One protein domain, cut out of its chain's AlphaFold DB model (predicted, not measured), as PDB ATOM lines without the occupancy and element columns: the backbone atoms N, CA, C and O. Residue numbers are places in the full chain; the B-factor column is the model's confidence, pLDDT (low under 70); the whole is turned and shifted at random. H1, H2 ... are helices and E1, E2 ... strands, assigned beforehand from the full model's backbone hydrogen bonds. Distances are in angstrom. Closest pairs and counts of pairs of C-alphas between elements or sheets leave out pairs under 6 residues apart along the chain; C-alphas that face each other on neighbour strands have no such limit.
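Overview. This is residues 6 to 82 of the 84 residues of the protein "Zinc-ribbon domain-containing protein" of Crenarchaeota archaeon (UniProt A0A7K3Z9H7). The model is a compact head with a straight helical arm: in the head the two-stranded hairpin E1 and E2 has the short helices H3 and H4 close to E1 and a long loop, residues 27 to 40, on the outside, while H1 and H2 make one further side of the head. The arm is the helix H5, which begins near E2 and sticks out from the head with residues 69 to 82, of which 69 to 80 belong to H5. The printed part has 77 residues with five named helices and two named strands, in the order H1, H2, H3, E1, E2, H4, H5 along the chain; the sheet has the order E1 - E2 and is antiparallel, and the class is mixed, helices and strands. The whole is loose, with a radius of gyration of the C-alphas of 14.3 A, and elongated, spanning 49 by 25 by 20 A; the arm makes the length.

Along the chain. Strand E1 covers residues 41 to 45 and is 13.2 A long from first to last C-alpha, beginning at C-alpha 41 at (142.506, 161.901, 171.392). Strand E2 covers residues 51 to 55 and is 13.6 A long. Helix H4, residues 56 to 60, follows E2 with no residue between them and is 6.6 A long. Helix H5, residues 66 to 80, is the longest helix at 21.2 A and ends at C-alpha 80 at (126.477, 191.742, 183.435). Before the strands come helix H1, residues 6 to 11, 8.7 A long, with C-alpha 6 at (137.625, 153.240, 183.613), helix H2, residues 16 to 19, 5.1 A, and helix H3, residues 23 to 26, also 5.1 A.

Arrangement. E1 and E2 are antiparallel neighbours and a hairpin, with 147 degrees between their directions. C-alphas 43 and 53 face each other at 4.5 A. N 44 and O 52 are 2.8 A apart and N 42 and O 54 are 2.9 A apart, both within hydrogen-bond range. H3 comes to E1 with the closest C-alphas, those of Asn 26 and Trp 43, 6.1 A apart. H4 comes to E1 with the closest C-alphas, those of Ile 42 and Ala 56, also 6.1 A apart. H2 and E1 are near each other, with 5 pairs of C-alphas within 10 A. H2 and H4 are close but not clearly touching, their closest C-alphas being those of Leu 17 and Arg 59 at 7.9 A. Farther out, H1 and H2 only just touch, with 3 pairs of C-alphas within 8 A, the closest being those of Cys 9 and Leu 17 at 7.1 A. H5 has one pair of C-alphas within 8 A of E2, those of Trp 52 and Pro 66 at 7.6 A, and is apart from E1, H1, H2, H3 and H4. In H1, H4 and H5 every O i to N i+4 pair is within hydrogen-bond range, while H2 and H3 are too short for such a pair.

Size, cuts and confidence. The two C-alphas farthest apart, those of Asn 33 and Gln 82, are 49.0 A apart. Without the residues that stand free, 69 to 82, the body has 63 residues and spans 27 by 24 by 18 A, with a radius of gyration of 10.6 A. The printed part has no cut. The link from H3 to E1, 14 residues, is long; the other links are tight. The mean pLDDT of the printed part is 93.4, and one residue, 82, is under 70.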
ATOM      1  N   TYR A   6     138.780 153.813 182.928       97.19
ATOM      2  CA  TYR A   6     137.625 153.240 183.613       97.19
ATOM      3  C   TYR A   6     137.863 153.110 185.120       97.19
ATOM      4  O   TYR A   6     137.145 153.738 185.892       97.19
ATOM      5  N   GLU A   7     138.896 152.365 185.524       97.00
ATOM      6  CA  GLU A   7     139.218 152.123 186.940       97.00
ATOM      7  C   GLU A   7     139.411 153.438 187.690       97.00
ATOM      8  O   GLU A   7     138.778 153.653 188.717       97.00
ATOM      9  N   TYR A   8     140.178 154.376 187.120       95.50
ATOM     10  CA  TYR A   8     140.367 155.686 187.739       95.50
ATOM     11  C   TYR A   8     139.047 156.442 187.944       95.50
ATOM     12  O   TYR A   8     138.866 157.087 188.975       95.50
ATOM     13  N   CYS A   9     138.128 156.407 186.973       95.88
ATOM     14  CA  CYS A   9     136.846 157.099 187.108       95.88
ATOM     15  C   CYS A   9     135.978 156.484 188.206       95.88
ATOM     16  O   CYS A   9     135.366 157.244 188.947       95.88
ATOM     17  N   ILE A  10     135.956 155.155 188.337       97.00
ATOM     18  CA  ILE A  10     135.224 154.474 189.414       97.00
ATOM     19  C   ILE A  10     135.862 154.786 190.775       97.00
ATOM     20  O   ILE A  10     135.184 155.248 191.684       97.00
ATOM     21  N   GLU A  11     137.182 154.618 190.907       96.12
ATOM     22  CA  GLU A  11     137.907 154.851 192.168       96.12
ATOM     23  C   GLU A  11     137.813 156.304 192.657       96.12
ATOM     24  O   GLU A  11     137.861 156.563 193.857       96.12
ATOM     25  N   SER A  12     137.693 157.264 191.735       94.75
ATOM     26  CA  SER A  12     137.626 158.693 192.062       94.75
ATOM     27  C   SER A  12     136.211 159.284 192.077       94.75
ATOM     28  O   SER A  12     136.090 160.499 192.253       94.75
ATOM     29  N   GLY A  13     135.162 158.474 191.882       95.31
ATOM     30  CA  GLY A  13     133.765 158.938 191.842       95.31
ATOM     31  C   GLY A  13     133.474 159.909 190.690       95.31
ATOM     32  O   GLY A  13     132.780 160.914 190.850       95.31
ATOM     33  N   ARG A  14     134.103 159.684 189.530       94.56
ATOM     34  CA  ARG A  14     133.980 160.510 188.315       94.56
ATOM     35  C   ARG A  14     133.296 159.747 187.185       94.56
ATOM     36  O   ARG A  14     133.674 159.883 186.020       94.56
ATOM     37  N   GLU A  15     132.270 158.963 187.500       95.38
ATOM     38  CA  GLU A  15     131.550 158.120 186.536       95.38
ATOM     39  C   GLU A  15     130.896 158.936 185.413       95.38
ATOM     40  O   GLU A  15     130.749 158.444 184.294       95.38
ATOM     41  N   TYR A  16     130.577 160.211 185.663       94.25
ATOM     42  CA  TYR A  16     130.035 161.117 184.645       94.25
ATOM     43  C   TYR A  16     130.945 161.244 183.411       94.25
ATOM     44  O   TYR A  16     130.456 161.488 182.311       94.25
ATOM     45  N   LEU A  17     132.259 161.041 183.560       95.50
ATOM     46  CA  LEU A  17     133.193 161.030 182.434       95.50
ATOM     47  C   LEU A  17     132.985 159.816 181.529       95.50
ATOM     48  O   LEU A  17     133.110 159.931 180.315       95.50
ATOM     49  N   LEU A  18     132.629 158.665 182.100       96.56
ATOM     50  CA  LEU A  18     132.332 157.455 181.334       96.56
ATOM     51  C   LEU A  18     131.065 157.643 180.494       96.56
ATOM     52  O   LEU A  18     131.036 157.229 179.339       96.56
ATOM     53  N   ALA A  19     130.063 158.332 181.046       95.88
ATOM     54  CA  ALA A  19     128.831 158.670 180.335       95.88
ATOM     55  C   ALA A  19     129.058 159.632 179.154       95.88
ATOM     56  O   ALA A  19     128.275 159.641 178.205       95.88
ATOM     57  N   GLU A  20     130.129 160.429 179.190       96.75
ATOM     58  CA  GLU A  20     130.491 161.319 178.089       96.75
ATOM     59  C   GLU A  20     131.342 160.649 177.002       96.75
ATOM     60  O   GLU A  20     131.620 161.280 175.983       96.75
ATOM     61  N   TRP A  21     131.786 159.404 177.175       97.06
ATOM     62  CA  TRP A  21     132.544 158.708 176.134       97.06
ATOM     63  C   TRP A  21     131.655 158.467 174.906       97.06
ATOM     64  O   TRP A  21     130.552 157.948 175.042       97.06
ATOM     65  N   ASP A  22     132.110 158.808 173.693       97.06
ATOM     66  CA  ASP A  22     131.361 158.522 172.455       97.06
ATOM     67  C   ASP A  22     131.807 157.164 171.865       97.06
ATOM     68  O   ASP A  22     132.801 157.118 171.132       97.06
ATOM     69  N   PRO A  23     131.121 156.037 172.160       94.62
ATOM     70  CA  PRO A  23     131.546 154.718 171.685       94.62
ATOM     71  C   PRO A  23     131.473 154.602 170.159       94.62
ATOM     72  O   PRO A  23     132.304 153.931 169.555       94.62
ATOM     73  N   VAL A  24     130.532 155.307 169.521       94.75
ATOM     74  CA  VAL A  24     130.343 155.264 168.064       94.75
ATOM     75  C   VAL A  24     131.552 155.868 167.357       94.75
ATOM     76  O   VAL A  24     132.048 155.304 166.386       94.75
ATOM     77  N   LYS A  25     132.060 157.003 167.851       95.94
ATOM     78  CA  LYS A  25     133.231 157.658 167.250       95.94
ATOM     79  C   LYS A  25     134.570 157.052 167.667       95.94
ATOM     80  O   LYS A  25     135.541 157.182 166.925       95.94
ATOM     81  N   ASN A  26     134.646 156.438 168.846       96.38
ATOM     82  CA  ASN A  26     135.889 155.854 169.352       96.38
ATOM     83  C   ASN A  26     136.117 154.405 168.888       96.38
ATOM     84  O   ASN A  26     137.249 153.920 168.973       96.38
ATOM     85  N   GLY A  27     135.089 153.735 168.356       94.81
ATOM     86  CA  GLY A  27     135.199 152.388 167.805       94.81
ATOM     87  C   GLY A  27     135.688 151.395 168.857       94.81
ATOM     88  O   GLY A  27     135.070 151.232 169.904       94.81
ATOM     89  N   SER A  28     136.833 150.757 168.604       95.25
ATOM     90  CA  SER A  28     137.440 149.790 169.529       95.25
ATOM     91  C   SER A  28     138.110 150.420 170.756       95.25
ATOM     92  O   SER A  28     138.507 149.692 171.667       95.25
ATOM     93  N   ARG A  29     138.260 151.750 170.819       95.31
ATOM     94  CA  ARG A  29     138.808 152.421 172.006       95.31
ATOM     95  C   ARG A  29     137.733 152.567 173.074       95.31
ATOM     96  O   ARG A  29     136.725 153.247 172.879       95.31
ATOM     97  N   THR A  30     138.005 151.985 174.232       96.44
ATOM     98  CA  THR A  30     137.120 151.971 175.393       96.44
ATOM     99  C   THR A  30     137.808 152.615 176.599       96.44
ATOM    100  O   THR A  30     139.042 152.689 176.654       96.44
ATOM    101  N   PRO A  31     137.041 153.060 177.606       96.56
ATOM    102  CA  PRO A  31     137.612 153.503 178.876       96.56
ATOM    103  C   PRO A  31     138.504 152.443 179.548       96.56
ATOM    104  O   PRO A  31     139.484 152.787 180.205       96.56
ATOM    105  N   GLN A  32     138.196 151.154 179.366       96.62
ATOM    106  CA  GLN A  32     138.930 150.031 179.953       96.62
ATOM    107  C   GLN A  32     140.291 149.811 179.280       96.62
ATOM    108  O   GLN A  32     141.267 149.506 179.957       96.62
ATOM    109  N   ASN A  33     140.386 150.000 177.958       95.31
ATOM    110  CA  ASN A  33     141.645 149.824 177.222       95.31
ATOM    111  C   ASN A  33     142.452 151.122 177.042       95.31
ATOM    112  O   ASN A  33     143.506 151.126 176.402       95.31
ATOM    113  N   THR A  34     141.989 152.223 177.632       95.56
ATOM    114  CA  THR A  34     142.671 153.517 177.608       95.56
ATOM    115  C   THR A  34     143.309 153.780 178.963       95.56
ATOM    116  O   THR A  34     142.624 153.786 179.974       95.56
ATOM    117  N   ALA A  35     144.616 154.044 179.020       94.88
ATOM    118  CA  ALA A  35     145.266 154.436 180.276       94.88
ATOM    119  C   ALA A  35     144.783 155.822 180.750       94.88
ATOM    120  O   ALA A  35     144.618 156.723 179.924       94.88
ATOM    121  N   LYS A  36     144.656 156.050 182.069       92.94
ATOM    122  CA  LYS A  36     144.141 157.331 182.606       92.94
ATOM    123  C   LYS A  36     144.892 158.574 182.095       92.94
ATOM    124  O   LYS A  36     144.295 159.586 181.757       92.94
ATOM    125  N   ASN A  37     146.220 158.481 181.977       90.56
ATOM    126  CA  ASN A  37     147.091 159.579 181.539       90.56
ATOM    127  C   ASN A  37     147.370 159.526 180.025       90.56
ATOM    128  O   ASN A  37     148.377 160.058 179.555       90.56
ATOM    129  N   SER A  38     146.534 158.826 179.258       92.31
ATOM    130  CA  SER A  38     146.731 158.708 177.822       92.31
ATOM    131  C   SER A  38     146.597 160.071 177.138       92.31
ATOM    132  O   SER A  38     145.644 160.818 177.371       92.31
ATOM    133  N   ARG A  39     147.552 160.369 176.250       93.56
ATOM    134  CA  ARG A  39     147.504 161.520 175.333       93.56
ATOM    135  C   ARG A  39     146.727 161.203 174.051       93.56
ATOM    136  O   ARG A  39     146.713 162.005 173.121       93.56
ATOM    137  N   CYS A  40     146.091 160.030 173.975       92.81
ATOM    138  CA  CYS A  40     145.214 159.688 172.866       92.81
ATOM    139  C   CYS A  40     144.007 160.624 172.840       92.81
ATOM    140  O   CYS A  40     143.387 160.897 173.869       92.81
ATOM    141  N   HIS A  41     143.672 161.076 171.637       95.06
ATOM    142  CA  HIS A  41     142.506 161.901 171.392       95.06
ATOM    143  C   HIS A  41     141.251 161.030 171.366       95.06
ATOM    144  O   HIS A  41     141.091 160.173 170.494       95.06
ATOM    145  N   ILE A  42     140.378 161.270 172.338       96.88
ATOM    146  CA  ILE A  42     139.111 160.577 172.540       96.88
ATOM    147  C   ILE A  42     137.980 161.519 172.146       96.88
ATOM    148  O   ILE A  42     138.037 162.722 172.421       96.88
ATOM    149  N   TRP A  43     136.966 160.973 171.487       97.81
ATOM    150  CA  TRP A  43     135.714 161.667 171.238       97.81
ATOM    151  C   TRP A  43     134.813 161.611 172.466       97.81
ATOM    152  O   TRP A  43     134.516 160.534 172.984       97.81
ATOM    153  N   TRP A  44     134.361 162.785 172.883       97.00
ATOM    154  CA  TRP A  44     133.429 162.986 173.982       97.00
ATOM    155  C   TRP A  44     132.112 163.528 173.436       97.00
ATOM    156  O   TRP A  44     132.100 164.266 172.444       97.00
ATOM    157  N   LYS A  45     131.013 163.190 174.100       97.44
ATOM    158  CA  LYS A  45     129.665 163.677 173.835       97.44
ATOM    159  C   LYS A  45     129.026 164.073 175.162       97.44
ATOM    160  O   LYS A  45     128.799 163.225 176.012       97.44
ATOM    161  N   CYS A  46     128.715 165.353 175.344       95.94
ATOM    162  CA  CYS A  46     128.040 165.803 176.563       95.94
ATOM    163  C   CYS A  46     126.539 165.496 176.500       95.94
ATOM    164  O   CYS A  46     125.997 165.180 175.438       95.94
ATOM    165  N   SER A  47     125.850 165.670 177.628       94.75
ATOM    166  CA  SER A  47     124.396 165.497 177.738       94.75
ATOM    167  C   SER A  47     123.590 166.387 176.781       94.75
ATOM    168  O   SER A  47     122.538 165.971 176.312       94.75
ATOM    169  N   ASN A  48     124.112 167.563 176.411       94.88
ATOM    170  CA  ASN A  48     123.501 168.455 175.413       94.88
ATOM    171  C   ASN A  48     123.730 167.999 173.958       94.88
ATOM    172  O   ASN A  48     123.362 168.700 173.022       94.88
ATOM    173  N   GLY A  49     124.396 166.864 173.740       95.50
ATOM    174  CA  GLY A  49     124.633 166.299 172.412       95.50
ATOM    175  C   GLY A  49     125.830 166.878 171.655       95.50
ATOM    176  O   GLY A  49     126.174 166.347 170.597       95.50
ATOM    177  N   HIS A  50     126.513 167.897 172.184       96.44
ATOM    178  CA  HIS A  50     127.736 168.418 171.574       96.44
ATOM    179  C   HIS A  50     128.849 167.374 171.620       96.44
ATOM    180  O   HIS A  50     129.095 166.759 172.659       96.44
ATOM    181  N   LYS A  51     129.559 167.228 170.501       96.81
ATOM    182  CA  LYS A  51     130.687 166.311 170.365       96.81
ATOM    183  C   LYS A  51     131.980 167.091 170.217       96.81
ATOM    184  O   LYS A  51     132.038 168.027 169.426       96.81
ATOM    185  N   TRP A  52     133.021 166.686 170.928       96.88
ATOM    186  CA  TRP A  52     134.351 167.273 170.782       96.88
ATOM    187  C   TRP A  52     135.425 166.219 171.003       96.88
ATOM    188  O   TRP A  52     135.160 165.139 171.527       96.88
ATOM    189  N   GLN A  53     136.646 166.537 170.592       96.12
ATOM    190  CA  GLN A  53     137.788 165.655 170.753       96.12
ATOM    191  C   GLN A  53     138.815 166.312 171.676       96.12
ATOM    192  O   GLN A  53     139.123 167.493 171.537       96.12
ATOM    193  N   THR A  54     139.335 165.560 172.641       95.75
ATOM    194  CA  THR A  54     140.446 166.004 173.495       95.75
ATOM    195  C   THR A  54     141.193 164.799 174.057       95.75
ATOM    196  O   THR A  54     140.731 163.661 173.933       95.75
ATOM    197  N   GLN A  55     142.362 165.026 174.650       95.50
ATOM    198  CA  GLN A  55     143.130 163.955 175.274       95.50
ATOM    199  C   GLN A  55     142.377 163.404 176.488       95.50
ATOM    200  O   GLN A  55     141.779 164.171 177.247       95.50
ATOM    201  N   ALA A  56     142.456 162.089 176.709       94.50
ATOM    202  CA  ALA A  56     141.871 161.464 177.896       94.50
ATOM    203  C   ALA A  56     142.383 162.119 179.190       94.50
ATOM    204  O   ALA A  56     141.590 162.513 180.044       94.50
ATOM    205  N   ALA A  57     143.697 162.355 179.275       93.69
ATOM    206  CA  ALA A  57     144.298 163.078 180.392       93.69
ATOM    207  C   ALA A  57     143.696 164.486 180.576       93.69
ATOM    208  O   ALA A  57     143.333 164.858 181.687       93.69
ATOM    209  N   SER A  58     143.529 165.262 179.499       94.12
ATOM    210  CA  SER A  58     142.960 166.616 179.578       94.12
ATOM    211  C   SER A  58     141.534 166.622 180.130       94.12
ATOM    212  O   SER A  58     141.214 167.480 180.955       94.12
ATOM    213  N   ARG A  59     140.701 165.643 179.743       94.25
ATOM    214  CA  ARG A  59     139.334 165.519 180.272       94.25
ATOM    215  C   ARG A  59     139.336 165.267 181.785       94.25
ATOM    216  O   ARG A  59     138.523 165.869 182.485       94.25
ATOM    217  N   LEU A  60     140.268 164.452 182.298       91.50
ATOM    218  CA  LEU A  60     140.407 164.189 183.743       91.50
ATOM    219  C   LEU A  60     140.806 165.431 184.549       91.50
ATOM    220  O   LEU A  60     140.374 165.569 185.693       91.50
ATOM    221  N   PHE A  61     141.629 166.313 183.975       85.94
ATOM    222  CA  PHE A  61     142.150 167.509 184.649       85.94
ATOM    223  C   PHE A  61     141.320 168.778 184.396       85.94
ATOM    224  O   PHE A  61     141.767 169.876 184.717       85.94
ATOM    225  N   GLY A  62     140.096 168.636 183.877       81.56
ATOM    226  CA  GLY A  62     139.086 169.695 183.947       81.56
ATOM    227  C   GLY A  62     138.677 170.330 182.622       81.56
ATOM    228  O   GLY A  62     137.898 171.283 182.639       81.56
ATOM    229  N   THR A  63     139.121 169.824 181.466       84.31
ATOM    230  CA  THR A  63     138.515 170.277 180.204       84.31
ATOM    231  C   THR A  63     137.100 169.719 180.089       84.31
ATOM    232  O   THR A  63     136.888 168.528 180.286       84.31
ATOM    233  N   GLY A  64     136.116 170.573 179.808       91.69
ATOM    234  CA  GLY A  64     134.721 170.186 179.577       91.69
ATOM    235  C   GLY A  64     134.292 170.421 178.130       91.69
ATOM    236  O   GLY A  64     135.114 170.702 177.259       91.69
ATOM    237  N   CYS A  65     132.987 170.348 177.875       95.75
ATOM    238  CA  CYS A  65     132.434 170.658 176.560       95.75
ATOM    239  C   CYS A  65     132.682 172.141 176.185       95.75
ATOM    240  O   CYS A  65     132.167 173.028 176.880       95.75
ATOM    241  N   PRO A  66     133.408 172.435 175.087       95.31
ATOM    242  CA  PRO A  66     133.743 173.806 174.697       95.31
ATOM    243  C   PRO A  66     132.507 174.629 174.315       95.31
ATOM    244  O   PRO A  66     132.422 175.808 174.658       95.31
ATOM    245  N   GLU A  67     131.509 174.004 173.684       96.19
ATOM    246  CA  GLU A  67     130.255 174.678 173.334       96.19
ATOM    247  C   GLU A  67     129.443 175.050 174.575       96.19
ATOM    248  O   GLU A  67     129.015 176.195 174.708       96.19
ATOM    249  N   CYS A  68     129.308 174.135 175.542       95.50
ATOM    250  CA  CYS A  68     128.641 174.445 176.809       95.50
ATOM    251  C   CYS A  68     129.339 175.600 177.541       95.50
ATOM    252  O   CYS A  68     128.673 176.466 178.106       95.50
ATOM    253  N   TYR A  69     130.675 175.635 177.519       94.56
ATOM    254  CA  TYR A  69     131.439 176.737 178.099       94.56
ATOM    255  C   TYR A  69     131.175 178.065 177.373       94.56
ATOM    256  O   TYR A  69     130.933 179.086 178.021       94.56
ATOM    257  N   ARG A  70     131.160 178.061 176.033       95.38
ATOM    258  CA  ARG A  70     130.878 179.247 175.212       95.38
ATOM    259  C   ARG A  70     129.475 179.802 175.468       95.38
ATOM    260  O   ARG A  70     129.341 181.014 175.641       95.38
ATOM    261  N   ILE A  71     128.467 178.930 175.533       94.81
ATOM    262  CA  ILE A  71     127.072 179.296 175.825       94.81
ATOM    263  C   ILE A  71     126.981 179.942 177.212       94.81
ATOM    264  O   ILE A  71     126.575 181.098 177.309       94.81
ATOM    265  N   LYS A  72     127.483 179.269 178.260       93.38
ATOM    266  CA  LYS A  72     127.496 179.810 179.634       93.38
ATOM    267  C   LYS A  72     128.202 181.163 179.714       93.38
ATOM    268  O   LYS A  72     127.710 182.098 180.338       93.38
ATOM    269  N   ARG A  73     129.354 181.308 179.046       93.62
ATOM    270  CA  ARG A  73     130.109 182.570 179.025       93.62
ATOM    271  C   ARG A  73     129.323 183.698 178.351       93.62
ATOM    272  O   ARG A  73     129.395 184.837 178.808       93.62
ATOM    273  N   ALA A  74     128.601 183.410 177.268       93.00
ATOM    274  CA  ALA A  74     127.757 184.394 176.595       93.00
ATOM    275  C   ALA A  74     126.576 184.831 177.478       93.00
ATOM    276  O   ALA A  74     126.281 186.021 177.543       93.00
ATOM    277  N   GLU A  75     125.946 183.899 178.196       92.06
ATOM    278  CA  GLU A  75     124.866 184.188 179.150       92.06
ATOM    279  C   GLU A  75     125.341 185.069 180.307       92.06
ATOM    280  O   GLU A  75     124.716 186.088 180.599       92.06
ATOM    281  N   THR A  76     126.485 184.742 180.917       90.88
ATOM    282  CA  THR A  76     127.067 185.556 181.993       90.88
ATOM    283  C   THR A  76     127.359 186.982 181.524       90.88
ATOM    284  O   THR A  76     127.037 187.938 182.224       90.88
ATOM    285  N   LYS A  77     127.899 187.150 180.309       88.81
ATOM    286  CA  LYS A  77     128.138 188.479 179.721       88.81
ATOM    287  C   LYS A  77     126.852 189.273 179.495       88.81
ATOM    288  O   LYS A  77     126.874 190.485 179.658       88.81
ATOM    289  N   LYS A  78     125.756 188.619 179.098       84.06
ATOM    290  CA  LYS A  78     124.458 189.289 178.921       84.06
ATOM    291  C   LYS A  78     123.914 189.797 180.256       84.06
ATOM    292  O   LYS A  78     123.495 190.944 180.317       84.06
ATOM    293  N   LYS A  79     123.999 188.983 181.315       79.56
ATOM    294  CA  LYS A  79     123.555 189.363 182.668       79.56
ATOM    295  C   LYS A  79     124.322 190.565 183.221       79.56
ATOM    296  O   LYS A  79     123.708 191.455 183.788       79.56
ATOM    297  N   LEU A  80     125.638 190.617 183.001       84.25
ATOM    298  CA  LEU A  80     126.477 191.742 183.435       84.25
ATOM    299  C   LEU A  80     126.112 193.072 182.754       84.25
ATOM    300  O   LEU A  80     126.278 194.113 183.362       84.25
ATOM    301  N   LYS A  81     125.607 193.040 181.514       72.12
ATOM    302  CA  LYS A  81     125.252 194.242 180.734       72.12
ATOM    303  C   LYS A  81     123.819 194.743 180.949       72.12
ATOM    304  O   LYS A  81     123.457 195.767 180.391       72.12
ATOM    305  N   GLN A  82     122.977 193.985 181.650       61.78
ATOM    306  CA  GLN A  82     121.559 194.310 181.879       61.78
ATOM    307  C   GLN A  82     121.296 194.838 183.300       61.78
ATOM    308  O   GLN A  82     120.144 194.944 183.707       61.78
TER     309      GLN A  82